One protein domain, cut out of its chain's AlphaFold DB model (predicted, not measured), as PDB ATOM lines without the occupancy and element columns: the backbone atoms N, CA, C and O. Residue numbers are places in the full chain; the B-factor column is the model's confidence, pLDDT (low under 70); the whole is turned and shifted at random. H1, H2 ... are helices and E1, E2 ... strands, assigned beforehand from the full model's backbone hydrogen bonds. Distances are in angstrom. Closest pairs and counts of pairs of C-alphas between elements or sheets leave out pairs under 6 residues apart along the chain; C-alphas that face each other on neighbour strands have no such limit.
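This is residues 22 to 118 of the 120 residues of a protein of Leptolyngbya sp. SIO3F4 (UniProt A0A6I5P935). A ribbon of two parallel strands, E1 and E2, has the short helix H1 packed on it, while H2 crosses near the end of E2 and meets H1 with its last residues. From this small body the chain runs out into a long arm, residues 96 to 118, which holds H3 and sticks out free. The printed part has 97 residues with three named helices and two named strands, in the order E1, H1, E2, H2, H3; the sheet's order is E1, E2, and the class is mixed, helices and strands. The whole is loose, with a radius of gyration of the C-alphas of 16.7 A, and elongated, spanning 54 by 32 by 22 A.

E1 is residues 35 to 42, 18.0 A from first to last C-alpha, and begins at C-alpha 35 at (29.909, -66.302, 134.043). E2, residues 58 to 66, is also 18.0 A long and bends by 73 degrees at residue 61. H1, residues 48 to 55, is 10.4 A long. H2, residues 79 to 91, is 18.1 A long and begins at C-alpha 79 at (39.988, -42.146, 126.689). H3, residues 99 to 116, is the longest helix at 25.8 A and ends at C-alpha 116 at (32.607, -27.527, 105.838).

E1 and E2 are parallel neighbours, with 15 degrees between their directions; N 40 and O 63 are 2.8 A apart and N 65 and O 40 are 2.8 A apart, within hydrogen-bond range. E1, H1 and E2 form a strand-helix-strand unit, two parallel neighbour strands with a helix between them along the chain, and its crossover is right-handed. The closest C-alphas of E1 and H1 are those of Val 40 and Ala 54, 7.0 A apart. The closest C-alphas of H1 and E2 are those of Cys 55 and Thr 62, 6.0 A apart. H2 touches H1 with residues 89 to 91 alone, the closest C-alphas being those of Arg 48 and Met 90 at 4.5 A; they run opposite ways at a steep tilt of 68 degrees, only just short of about perpendicular. The closest C-alphas of E2 and H2 are those of Ala 66 and Val 82, 7.2 A apart. E1 and H2 are only just apart, at 8.1 A. H3 is apart from E1, E2, H1 and H2. In H1, H2 and H3 every O i to N i+4 pair is within hydrogen-bond range.

The two C-alphas farthest apart, those of Asp 36 and Gln 118, are 53.7 A apart. Without residues 96 to 118 the body has 74 residues and spans 41 by 27 by 20 A. The printed part has no cut. The link from E2 to H2, 12 residues, is long; residues 22 to 34 also hold no named element. The mean pLDDT of the printed part is 79.9, and 18 residues are under 70, among them residues 94 to 97 and 112 to 118.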
ATOM      1  N   GLY A  22      36.792 -72.239 123.734       73.31
ATOM      2  CA  GLY A  22      35.881 -71.524 124.638       73.31
ATOM      3  C   GLY A  22      36.439 -70.244 125.269       73.31
ATOM      4  O   GLY A  22      35.805 -69.694 126.163       73.31
ATOM      5  N   TYR A  23      37.620 -69.773 124.851       78.19
ATOM      6  CA  TYR A  23      38.275 -68.606 125.462       78.19
ATOM      7  C   TYR A  23      37.576 -67.279 125.135       78.19
ATOM      8  O   TYR A  23      37.684 -66.320 125.894       78.19
ATOM      9  N   ALA A  24      36.878 -67.208 124.002       84.19
ATOM     10  CA  ALA A  24      36.104 -66.048 123.594       84.19
ATOM     11  C   ALA A  24      34.910 -66.505 122.760       84.19
ATOM     12  O   ALA A  24      35.010 -67.401 121.924       84.19
ATOM     13  N   THR A  25      33.769 -65.862 122.972       85.81
ATOM     14  CA  THR A  25      32.547 -66.132 122.222       85.81
ATOM     15  C   THR A  25      31.836 -64.822 121.921       85.81
ATOM     16  O   THR A  25      32.086 -63.799 122.561       85.81
ATOM     17  N   THR A  26      30.960 -64.828 120.925       87.25
ATOM     18  CA  THR A  26      30.164 -63.643 120.603       87.25
ATOM     19  C   THR A  26      29.063 -63.450 121.644       87.25
ATOM     20  O   THR A  26      28.564 -64.418 122.220       87.25
ATOM     21  N   VAL A  27      28.623 -62.203 121.843       84.75
ATOM     22  CA  VAL A  27      27.523 -61.868 122.770       84.75
ATOM     23  C   VAL A  27      26.267 -62.696 122.474       84.75
ATOM     24  O   VAL A  27      25.622 -63.188 123.392       84.75
ATOM     25  N   HIS A  28      25.971 -62.921 121.191       84.94
ATOM     26  CA  HIS A  28      24.854 -63.752 120.739       84.94
ATOM     27  C   HIS A  28      24.999 -65.220 121.157       84.94
ATOM     28  O   HIS A  28      24.053 -65.810 121.663       84.94
ATOM     29  N   LYS A  29      26.191 -65.811 121.002       83.88
ATOM     30  CA  LYS A  29      26.441 -67.198 121.423       83.88
ATOM     31  C   LYS A  29      26.476 -67.366 122.944       83.88
ATOM     32  O   LYS A  29      26.227 -68.461 123.426       83.88
ATOM     33  N   ALA A  30      26.777 -66.304 123.691       82.31
ATOM     34  CA  ALA A  30      26.740 -66.293 125.153       82.31
ATOM     35  C   ALA A  30      25.344 -66.010 125.739       82.31
ATOM     36  O   ALA A  30      25.207 -65.903 126.959       82.31
ATOM     37  N   GLN A  31      24.301 -65.852 124.916       84.12
ATOM     38  CA  GLN A  31      22.949 -65.622 125.425       84.12
ATOM     39  C   GLN A  31      22.498 -66.795 126.306       84.12
ATOM     40  O   GLN A  31      22.599 -67.955 125.927       84.12
ATOM     41  N   GLY A  32      22.021 -66.483 127.511       81.62
ATOM     42  CA  GLY A  32      21.623 -67.474 128.518       81.62
ATOM     43  C   GLY A  32      22.770 -68.013 129.379       81.62
ATOM     44  O   GLY A  32      22.504 -68.581 130.433       81.62
ATOM     45  N   ALA A  33      24.032 -67.781 129.006       82.12
ATOM     46  CA  ALA A  33      25.168 -68.167 129.834       82.12
ATOM     47  C   ALA A  33      25.309 -67.240 131.052       82.12
ATOM     48  O   ALA A  33      24.989 -66.049 130.994       82.12
ATOM     49  N   THR A  34      25.815 -67.788 132.152       86.62
ATOM     50  CA  THR A  34      26.215 -67.028 133.338       86.62
ATOM     51  C   THR A  34      27.681 -67.311 133.617       86.62
ATOM     52  O   THR A  34      28.086 -68.470 133.668       86.62
ATOM     53  N   VAL A  35      28.469 -66.253 133.771       86.12
ATOM     54  CA  VAL A  35      29.909 -66.302 134.043       86.12
ATOM     55  C   VAL A  35      30.210 -65.507 135.308       86.12
ATOM     56  O   VAL A  35      29.452 -64.611 135.677       86.12
ATOM     57  N   ASP A  36      31.317 -65.800 135.982       88.06
ATOM     58  CA  ASP A  36      31.693 -65.031 137.176       88.06
ATOM     59  C   ASP A  36      32.148 -63.616 136.796       88.06
ATOM     60  O   ASP A  36      31.688 -62.629 137.373       88.06
ATOM     61  N   ASN A  37      32.981 -63.520 135.753       88.81
ATOM     62  CA  ASN A  37      33.517 -62.270 135.225       88.81
ATOM     63  C   ASN A  37      33.321 -62.188 133.707       88.81
ATOM     64  O   ASN A  37      33.628 -63.142 132.990       88.81
ATOM     65  N   ALA A  38      32.879 -61.033 133.208       89.50
ATOM     66  CA  ALA A  38      32.774 -60.762 131.776       89.50
ATOM     67  C   ALA A  38      33.842 -59.760 131.325       89.50
ATOM     68  O   ALA A  38      33.976 -58.667 131.879       89.50
ATOM     69  N   TYR A  39      34.573 -60.119 130.271       90.12
ATOM     70  CA  TYR A  39      35.515 -59.241 129.582       90.12
ATOM     71  C   TYR A  39      34.968 -58.990 128.186       90.12
ATOM     72  O   TYR A  39      34.903 -59.893 127.354       90.12
ATOM     73  N   VAL A  40      34.510 -57.769 127.954       88.62
ATOM     74  CA  VAL A  40      33.722 -57.411 126.783       88.62
ATOM     75  C   VAL A  40      34.537 -56.486 125.899       88.62
ATOM     76  O   VAL A  40      34.906 -55.396 126.326       88.62
ATOM     77  N   MET A  41      34.800 -56.901 124.663       89.19
ATOM     78  CA  MET A  41      35.374 -56.018 123.652       89.19
ATOM     79  C   MET A  41      34.252 -55.273 122.934       89.19
ATOM     80  O   MET A  41      33.423 -55.888 122.261       89.19
ATOM     81  N   SER A  42      34.238 -53.956 123.090       83.44
ATOM     82  CA  SER A  42      33.319 -53.049 122.424       83.44
ATOM     83  C   SER A  42      33.927 -52.458 121.153       83.44
ATOM     84  O   SER A  42      35.096 -52.076 121.113       83.44
ATOM     85  N   ASP A  43      33.103 -52.421 120.112       78.50
ATOM     86  CA  ASP A  43      33.415 -51.894 118.783       78.50
ATOM     87  C   ASP A  43      32.325 -50.878 118.371       78.50
ATOM     88  O   ASP A  43      31.407 -50.587 119.137       78.50
ATOM     89  N   GLY A  44      32.379 -50.315 117.167       72.31
ATOM     90  CA  GLY A  44      31.478 -49.248 116.732       72.31
ATOM     91  C   GLY A  44      29.986 -49.605 116.639       72.31
ATOM     92  O   GLY A  44      29.184 -48.689 116.483       72.31
ATOM     93  N   GLN A  45      29.606 -50.887 116.723       77.56
ATOM     94  CA  GLN A  45      28.236 -51.388 116.501       77.56
ATOM     95  C   GLN A  45      27.444 -51.700 117.788       77.56
ATOM     96  O   GLN A  45      26.478 -52.460 117.749       77.56
ATOM     97  N   TRP A  46      27.849 -51.164 118.939       85.25
ATOM     98  CA  TRP A  46      27.168 -51.435 120.210       85.25
ATOM     99  C   TRP A  46      25.895 -50.607 120.374       85.25
ATOM    100  O   TRP A  46      25.858 -49.430 120.023       85.25
ATOM    101  N   ASP A  47      24.867 -51.231 120.943       87.62
ATOM    102  CA  ASP A  47      23.594 -50.607 121.297       87.62
ATOM    103  C   ASP A  47      23.168 -51.018 122.710       87.62
ATOM    104  O   ASP A  47      23.814 -51.846 123.361       87.62
ATOM    105  N   ARG A  48      22.065 -50.445 123.191       88.44
ATOM    106  CA  ARG A  48      21.503 -50.744 124.511       88.44
ATOM    107  C   ARG A  48      21.264 -52.231 124.756       88.44
ATOM    108  O   ARG A  48      21.534 -52.709 125.857       88.44
ATOM    109  N   HIS A  49      20.758 -52.965 123.772       88.31
ATOM    110  CA  HIS A  49      20.375 -54.367 123.942       88.31
ATOM    111  C   HIS A  49      21.598 -55.277 123.975       88.31
ATOM    112  O   HIS A  49      21.700 -56.136 124.850       88.31
ATOM    113  N   LEU A  50      22.566 -55.055 123.084       87.31
ATOM    114  CA  LEU A  50      23.848 -55.756 123.084       87.31
ATOM    115  C   LEU A  50      24.622 -55.496 124.375       87.31
ATOM    116  O   LEU A  50      25.120 -56.443 124.987       87.31
ATOM    117  N   SER A  51      24.655 -54.243 124.832       88.94
ATOM    118  CA  SER A  51      25.249 -53.863 126.117       88.94
ATOM    119  C   SER A  51      24.584 -54.560 127.283       88.94
ATOM    120  O   SER A  51      25.266 -55.153 128.116       88.94
ATOM    121  N   TYR A  52      23.253 -54.545 127.331       90.19
ATOM    122  CA  TYR A  52      22.507 -55.213 128.388       90.19
ATOM    123  C   TYR A  52      22.807 -56.712 128.415       90.19
ATOM    124  O   TYR A  52      23.156 -57.263 129.459       90.19
ATOM    125  N   VAL A  53      22.732 -57.376 127.260       89.81
ATOM    126  CA  VAL A  53      22.986 -58.812 127.142       89.81
ATOM    127  C   VAL A  53      24.415 -59.147 127.536       89.81
ATOM    128  O   VAL A  53      24.579 -60.137 128.229       89.81
ATOM    129  N   ALA A  54      25.423 -58.376 127.129       87.62
ATOM    130  CA  ALA A  54      26.818 -58.658 127.462       87.62
ATOM    131  C   ALA A  54      27.120 -58.430 128.951       87.62
ATOM    132  O   ALA A  54      27.753 -59.270 129.589       87.62
ATOM    133  N   CYS A  55      26.637 -57.320 129.515       87.81
ATOM    134  CA  CYS A  55      26.913 -56.942 130.900       87.81
ATOM    135  C   CYS A  55      26.150 -57.796 131.918       87.81
ATOM    136  O   CYS A  55      26.667 -58.025 133.006       87.81
ATOM    137  N   SER A  56      24.958 -58.293 131.572       89.56
ATOM    138  CA  SER A  56      24.128 -59.129 132.457       89.56
ATOM    139  C   SER A  56      24.596 -60.584 132.583       89.56
ATOM    140  O   SER A  56      24.012 -61.341 133.354       89.56
ATOM    141  N   ARG A  57      25.635 -61.009 131.843       87.56
ATOM    142  CA  ARG A  57      26.177 -62.378 131.960       87.56
ATOM    143  C   ARG A  57      27.062 -62.569 133.181       87.56
ATOM    144  O   ARG A  57      27.178 -63.703 133.639       87.56
ATOM    145  N   ALA A  58      27.697 -61.504 133.670       90.06
ATOM    146  CA  ALA A  58      28.594 -61.574 134.816       90.06
ATOM    147  C   ALA A  58      27.822 -61.541 136.138       90.06
ATOM    148  O   ALA A  58      26.874 -60.771 136.284       90.06
ATOM    149  N   ARG A  59      28.271 -62.333 137.115       88.69
ATOM    150  CA  ARG A  59      27.774 -62.269 138.498       88.69
ATOM    151  C   ARG A  59      28.467 -61.197 139.329       88.69
ATOM    152  O   ARG A  59      27.801 -60.549 140.125       88.69
ATOM    153  N   ASP A  60      29.779 -61.040 139.164       89.94
ATOM    154  CA  ASP A  60      30.581 -60.111 139.966       89.94
ATOM    155  C   ASP A  60      30.963 -58.873 139.148       89.94
ATOM    156  O   ASP A  60      30.461 -57.774 139.386       89.94
ATOM    157  N   LYS A  61      31.840 -59.035 138.148       90.00
ATOM    158  CA  LYS A  61      32.441 -57.896 137.436       90.00
ATOM    159  C   LYS A  61      32.327 -58.011 135.927       90.00
ATOM    160  O   LYS A  61      32.623 -59.045 135.331       90.00
ATOM    161  N   THR A  62      32.032 -56.873 135.309       91.44
ATOM    162  CA  THR A  62      32.117 -56.681 133.860       91.44
ATOM    163  C   THR A  62      33.163 -55.618 133.550       91.44
ATOM    164  O   THR A  62      33.083 -54.492 134.040       91.44
ATOM    165  N   LYS A  63      34.149 -55.963 132.720       91.88
ATOM    166  CA  LYS A  63      35.132 -55.023 132.173       91.88
ATOM    167  C   LYS A  63      34.865 -54.822 130.692       91.88
ATOM    168  O   LYS A  63      34.937 -55.776 129.920       91.88
ATOM    169  N   LEU A  64      34.591 -53.579 130.309       89.12
ATOM    170  CA  LEU A  64      34.452 -53.190 128.912       89.12
ATOM    171  C   LEU A  64      35.763 -52.600 128.400       89.12
ATOM    172  O   LEU A  64      36.340 -51.701 129.010       89.12
ATOM    173  N   TYR A  65      36.203 -53.109 127.262       89.38
ATOM    174  CA  TYR A  65      37.320 -52.604 126.484       89.38
ATOM    175  C   TYR A  65      36.752 -51.916 125.259       89.38
ATOM    176  O   TYR A  65      35.840 -52.448 124.641       89.38
ATOM    177  N   ALA A  66      37.263 -50.748 124.906       86.56
ATOM    178  CA  ALA A  66      36.884 -50.055 123.685       86.56
ATOM    179  C   ALA A  66      38.127 -49.886 122.826       86.56
ATOM    180  O   ALA A  66      39.190 -49.539 123.349       86.56
ATOM    181  N   SER A  67      37.993 -50.131 121.526       80.50
ATOM    182  CA  SER A  67      39.054 -49.777 120.589       80.50
ATOM    183  C   SER A  67      39.183 -48.254 120.515       80.50
ATOM    184  O   SER A  67      38.173 -47.545 120.475       80.50
ATOM    185  N   GLY A  68      40.417 -47.747 120.509       75.12
ATOM    186  CA  GLY A  68      40.678 -46.328 120.278       75.12
ATOM    187  C   GLY A  68      40.203 -45.948 118.878       75.12
ATOM    188  O   GLY A  68      40.656 -46.521 117.889       75.12
ATOM    189  N   GLY A  69      39.237 -45.037 118.798       74.56
ATOM    190  CA  GLY A  69      38.773 -44.490 117.527       74.56
ATOM    191  C   GLY A  69      39.598 -43.274 117.127       74.56
ATOM    192  O   GLY A  69      40.188 -42.619 117.982       74.56
ATOM    193  N   LYS A  70      39.582 -42.937 115.839       76.00
ATOM    194  CA  LYS A  70      40.060 -41.636 115.367       76.00
ATOM    195  C   LYS A  70      38.919 -40.627 115.365       76.00
ATOM    196  O   LYS A  70      37.760 -41.005 115.154       76.00
ATOM    197  N   ASP A  71      39.223 -39.374 115.661       73.62
ATOM    198  CA  ASP A  71      38.289 -38.263 115.519       73.62
ATOM    199  C   ASP A  71      38.093 -37.882 114.038       73.62
ATOM    200  O   ASP A  71      38.599 -38.541 113.124       73.62
ATOM    201  N   VAL A  72      37.293 -36.844 113.791       70.94
ATOM    202  CA  VAL A  72      36.981 -36.375 112.429       70.94
ATOM    203  C   VAL A  72      38.233 -35.851 111.714       70.94
ATOM    204  O   VAL A  72      38.298 -35.900 110.487       70.94
ATOM    205  N   GLU A  73      39.231 -35.400 112.475       73.38
ATOM    206  CA  GLU A  73      40.497 -34.854 111.986       73.38
ATOM    207  C   GLU A  73      41.600 -35.926 111.872       73.38
ATOM    208  O   GLU A  73      42.703 -35.645 111.409       73.38
ATOM    209  N   GLY A  74      41.294 -37.181 112.223       74.94
ATOM    210  CA  GLY A  74      42.205 -38.318 112.132       74.94
ATOM    211  C   GLY A  74      43.151 -38.480 113.326       74.94
ATOM    212  O   GLY A  74      44.041 -39.335 113.262       74.94
ATOM    213  N   GLN A  75      42.964 -37.703 114.392       76.50
ATOM    214  CA  GLN A  75      43.695 -37.804 115.650       76.50
ATOM    215  C   GLN A  75      43.138 -38.938 116.511       76.50
ATOM    216  O   GLN A  75      41.953 -39.274 116.448       76.50
ATOM    217  N   ASP A  76      44.001 -39.554 117.316       81.50
ATOM    218  CA  ASP A  76      43.578 -40.599 118.242       81.50
ATOM    219  C   ASP A  76      42.704 -39.990 119.344       81.50
ATOM    220  O   ASP A  76      43.137 -39.106 120.086       81.50
ATOM    221  N   LYS A  77      41.472 -40.491 119.472       81.44
ATOM    222  CA  LYS A  77      40.544 -40.037 120.508       81.44
ATOM    223  C   LYS A  77      41.119 -40.303 121.888       81.44
ATOM    224  O   LYS A  77      41.639 -41.383 122.193       81.44
ATOM    225  N   THR A  78      40.924 -39.343 122.776       85.81
ATOM    226  CA  THR A  78      41.234 -39.507 124.188       85.81
ATOM    227  C   THR A  78      40.331 -40.569 124.820       85.81
ATOM    228  O   THR A  78      39.209 -40.839 124.382       85.81
ATOM    229  N   LYS A  79      40.785 -41.161 125.932       84.94
ATOM    230  CA  LYS A  79      39.988 -42.146 126.689       84.94
ATOM    231  C   LYS A  79      38.627 -41.592 127.125       84.94
ATOM    232  O   LYS A  79      37.670 -42.355 127.238       84.94
ATOM    233  N   ALA A  80      38.548 -40.288 127.395       85.69
ATOM    234  CA  ALA A  80      37.317 -39.627 127.808       85.69
ATOM    235  C   ALA A  80      36.304 -39.556 126.658       85.69
ATOM    236  O   ALA A  80      35.140 -39.901 126.856       85.69
ATOM    237  N   GLU A  81      36.753 -39.200 125.455       85.44
ATOM    238  CA  GLU A  81      35.907 -39.126 124.258       85.44
ATOM    239  C   GLU A  81      35.400 -40.503 123.841       85.44
ATOM    240  O   GLU A  81      34.202 -40.674 123.623       85.44
ATOM    241  N   VAL A  82      36.277 -41.516 123.820       86.38
ATOM    242  CA  VAL A  82      35.874 -42.900 123.518       86.38
ATOM    243  C   VAL A  82      34.845 -43.395 124.532       86.38
ATOM    244  O   VAL A  82      33.856 -44.023 124.159       86.38
ATOM    245  N   LYS A  83      35.037 -43.090 125.822       87.38
ATOM    246  CA  LYS A  83      34.075 -43.450 126.869       87.38
ATOM    247  C   LYS A  83      32.734 -42.741 126.674       87.38
ATOM    248  O   LYS A  83      31.699 -43.380 126.849       87.38
ATOM    249  N   ALA A  84      32.744 -41.450 126.342       87.25
ATOM    250  CA  ALA A  84      31.530 -40.671 126.119       87.25
ATOM    251  C   ALA A  84      30.740 -41.205 124.916       87.25
ATOM    252  O   ALA A  84      29.558 -41.511 125.052       87.25
ATOM    253  N   GLU A  85      31.410 -41.421 123.784       85.38
ATOM    254  CA  GLU A  85      30.805 -41.988 122.575       85.38
ATOM    255  C   GLU A  85      30.254 -43.394 122.826       85.38
ATOM    256  O   GLU A  85      29.138 -43.719 122.418       85.38
ATOM    257  N   LEU A  86      31.021 -44.239 123.518       87.31
ATOM    258  CA  LEU A  86      30.570 -45.578 123.865       87.31
ATOM    259  C   LEU A  86      29.330 -45.511 124.757       87.31
ATOM    260  O   LEU A  86      28.339 -46.174 124.471       87.31
ATOM    261  N   SER A  87      29.356 -44.685 125.803       88.62
ATOM    262  CA  SER A  87      28.213 -44.493 126.700       88.62
ATOM    263  C   SER A  87      26.975 -44.019 125.939       88.62
ATOM    264  O   SER A  87      25.871 -44.499 126.190       88.62
ATOM    265  N   GLU A  88      27.150 -43.107 124.987       87.00
ATOM    266  CA  GLU A  88      26.076 -42.623 124.133       87.00
ATOM    267  C   GLU A  88      25.505 -43.746 123.258       87.00
ATOM    268  O   GLU A  88      24.296 -43.989 123.285       87.00
ATOM    269  N   LYS A  89      26.350 -44.494 122.544       86.75
ATOM    270  CA  LYS A  89      25.930 -45.628 121.703       86.75
ATOM    271  C   LYS A  89      25.208 -46.705 122.507       86.75
ATOM    272  O   LYS A  89      24.125 -47.140 122.127       86.75
ATOM    273  N   MET A  90      25.749 -47.062 123.668       88.06
ATOM    274  CA  MET A  90      25.158 -48.041 124.581       88.06
ATOM    275  C   MET A  90      23.856 -47.558 125.231       88.06
ATOM    276  O   MET A  90      23.092 -48.371 125.742       88.06
ATOM    277  N   SER A  91      23.572 -46.256 125.221       87.38
ATOM    278  CA  SER A  91      22.286 -45.733 125.688       87.38
ATOM    279  C   SER A  91      21.198 -45.793 124.611       87.38
ATOM    280  O   SER A  91      20.010 -45.824 124.939       87.38
ATOM    281  N   ARG A  92      21.575 -45.841 123.331       83.75
ATOM    282  CA  ARG A  92      20.652 -45.775 122.192       83.75
ATOM    283  C   ARG A  92      20.126 -47.162 121.818       83.75
ATOM    284  O   ARG A  92      20.829 -48.163 121.914       83.75
ATOM    285  N   ASP A  93      18.867 -47.213 121.394       80.88
ATOM    286  CA  ASP A  93      18.269 -48.410 120.803       80.88
ATOM    287  C   ASP A  93      18.493 -48.366 119.286       80.88
ATOM    288  O   ASP A  93      17.933 -47.505 118.604       80.88
ATOM    289  N   ASN A  94      19.316 -49.270 118.747       66.25
ATOM    290  CA  ASN A  94      19.488 -49.425 117.301       66.25
ATOM    291  C   ASN A  94      18.317 -50.237 116.730       66.25
ATOM    292  O   ASN A  94      18.494 -51.318 116.163       66.25
ATOM    293  N   LYS A  95      17.089 -49.715 116.847       60.03
ATOM    294  CA  LYS A  95      15.976 -50.224 116.039       60.03
ATOM    295  C   LYS A  95      16.408 -50.106 114.588       60.03
ATOM    296  O   LYS A  95      16.777 -49.015 114.158       60.03
ATOM    297  N   LYS A  96      16.429 -51.240 113.881       56.38
ATOM    298  CA  LYS A  96      16.866 -51.351 112.485       56.38
ATOM    299  C   LYS A  96      16.301 -50.177 111.683       56.38
ATOM    300  O   LYS A  96      15.112 -50.159 111.380       56.38
ATOM    301  N   GLN A  97      17.147 -49.190 111.397       57.06
ATOM    302  CA  GLN A  97      16.772 -48.070 110.546       57.06
ATOM    303  C   GLN A  97      16.438 -48.647 109.172       57.06
ATOM    304  O   GLN A  97      17.155 -49.541 108.700       57.06
ATOM    305  N   LEU A  98      15.357 -48.183 108.533       70.56
ATOM    306  CA  LEU A  98      15.119 -48.572 107.148       70.56
ATOM    307  C   LEU A  98      16.336 -48.161 106.314       70.56
ATOM    308  O   LEU A  98      16.972 -47.137 106.571       70.56
ATOM    309  N   ALA A  99      16.667 -48.961 105.299       65.31
ATOM    310  CA  ALA A  99      17.800 -48.667 104.424       65.31
ATOM    311  C   ALA A  99      17.690 -47.259 103.806       65.31
ATOM    312  O   ALA A  99      18.701 -46.579 103.661       65.31
ATOM    313  N   SER A 100      16.466 -46.798 103.526       75.12
ATOM    314  CA  SER A 100      16.161 -45.432 103.086       75.12
ATOM    315  C   SER A 100      16.603 -44.365 104.085       75.12
ATOM    316  O   SER A 100      17.213 -43.373 103.695       75.12
ATOM    317  N   ASP A 101      16.346 -44.590 105.369       68.44
ATOM    318  CA  ASP A 101      16.587 -43.614 106.433       68.44
ATOM    319  C   ASP A 101      18.087 -43.503 106.721       68.44
ATOM    320  O   ASP A 101      18.615 -42.412 106.932       68.44
ATOM    321  N   ARG A 102      18.799 -44.632 106.623       68.12
ATOM    322  CA  ARG A 102      20.263 -44.684 106.697       68.12
ATOM    323  C   ARG A 102      20.926 -44.021 105.487       68.12
ATOM    324  O   ARG A 102      21.948 -43.360 105.622       68.12
ATOM    325  N   LEU A 103      20.369 -44.204 104.290       72.06
ATOM    326  CA  LEU A 103      20.878 -43.554 103.080       72.06
ATOM    327  C   LEU A 103      20.668 -42.038 103.133       72.06
ATOM    328  O   LEU A 103      21.544 -41.290 102.702       72.06
ATOM    329  N   ALA A 104      19.542 -41.584 103.685       73.50
ATOM    330  CA  ALA A 104      19.259 -40.167 103.875       73.50
ATOM    331  C   ALA A 104      20.239 -39.511 104.863       73.50
ATOM    332  O   ALA A 104      20.779 -38.449 104.554       73.50
ATOM    333  N   SER A 105      20.535 -40.162 105.994       68.12
ATOM    334  CA  SER A 105      21.494 -39.644 106.979       68.12
ATOM    335  C   SER A 105      22.932 -39.635 106.453       68.12
ATOM    336  O   SER A 105      23.616 -38.623 106.576       68.12
ATOM    337  N   VAL A 106      23.368 -40.690 105.754       73.88
ATOM    338  CA  VAL A 106      24.696 -40.725 105.108       73.88
ATOM    339  C   VAL A 106      24.822 -39.644 104.029       73.88
ATOM    340  O   VAL A 106      25.875 -39.016 103.896       73.88
ATOM    341  N   ARG A 107      23.753 -39.386 103.262       68.25
ATOM    342  CA  ARG A 107      23.731 -38.311 102.259       68.25
ATOM    343  C   ARG A 107      23.833 -36.933 102.918       68.25
ATOM    344  O   ARG A 107      24.622 -36.119 102.454       68.25
ATOM    345  N   GLN A 108      23.123 -36.705 104.023       66.50
ATOM    346  CA  GLN A 108      23.211 -35.464 104.801       66.50
ATOM    347  C   GLN A 108      24.594 -35.249 105.425       66.50
ATOM    348  O   GLN A 108      25.119 -34.143 105.346       66.50
ATOM    349  N   GLU A 109      25.213 -36.283 105.997       71.00
ATOM    350  CA  GLU A 109      26.573 -36.198 106.547       71.00
ATOM    351  C   GLU A 109      27.609 -35.892 105.462       71.00
ATOM    352  O   GLU A 109      28.513 -35.081 105.673       71.00
ATOM    353  N   ARG A 110      27.468 -36.505 104.279       66.19
ATOM    354  CA  ARG A 110      28.324 -36.211 103.126       66.19
ATOM    355  C   ARG A 110      28.162 -34.762 102.680       66.19
ATOM    356  O   ARG A 110      29.160 -34.075 102.485       66.19
ATOM    357  N   ASP A 111      26.928 -34.292 102.544       72.00
ATOM    358  CA  ASP A 111      26.645 -32.934 102.084       72.00
ATOM    359  C   ASP A 111      27.079 -31.887 103.136       72.00
ATOM    360  O   ASP A 111      27.576 -30.820 102.784       72.00
ATOM    361  N   HIS A 112      26.993 -32.212 104.432       65.50
ATOM    362  CA  HIS A 112      27.522 -31.389 105.521       65.50
ATOM    363  C   HIS A 112      29.058 -31.312 105.498       65.50
ATOM    364  O   HIS A 112      29.612 -30.219 105.597       65.50
ATOM    365  N   LYS A 113      29.753 -32.434 105.268       66.06
ATOM    366  CA  LYS A 113      31.217 -32.450 105.093       66.06
ATOM    367  C   LYS A 113      31.675 -31.674 103.857       66.06
ATOM    368  O   LYS A 113      32.693 -30.992 103.924       66.06
ATOM    369  N   MET A 114      30.918 -31.734 102.760       65.25
ATOM    370  CA  MET A 114      31.198 -30.952 101.547       65.25
ATOM    371  C   MET A 114      31.074 -29.444 101.788       65.25
ATOM    372  O   MET A 114      31.853 -28.684 101.229       65.25
ATOM    373  N   ARG A 115      30.136 -29.011 102.643       64.19
ATOM    374  CA  ARG A 115      29.983 -27.595 103.020       64.19
ATOM    375  C   ARG A 115      31.126 -27.107 103.911       64.19
ATOM    376  O   ARG A 115      31.700 -26.068 103.629       64.19
ATOM    377  N   ILE A 116      31.507 -27.889 104.923       67.44
ATOM    378  CA  ILE A 116      32.607 -27.527 105.838       67.44
ATOM    379  C   ILE A 116      33.963 -27.508 105.111       67.44
ATOM    380  O   ILE A 116      34.826 -26.694 105.424       67.44
ATOM    381  N   GLY A 117      34.154 -28.372 104.109       56.16
ATOM    382  CA  GLY A 117      35.367 -28.393 103.286       56.16
ATOM    383  C   GLY A 117      35.500 -27.242 102.280       56.16
ATOM    384  O   GLY A 117      36.554 -27.127 101.668       56.16
ATOM    385  N   GLN A 118      34.466 -26.412 102.090       53.47
ATOM    386  CA  GLN A 118      34.502 -25.234 101.208       53.47
ATOM    387  C   GLN A 118      34.749 -23.913 101.958       53.47
ATOM    388  O   GLN A 118      34.912 -22.882 101.314       53.47
TER     389      GLN A 118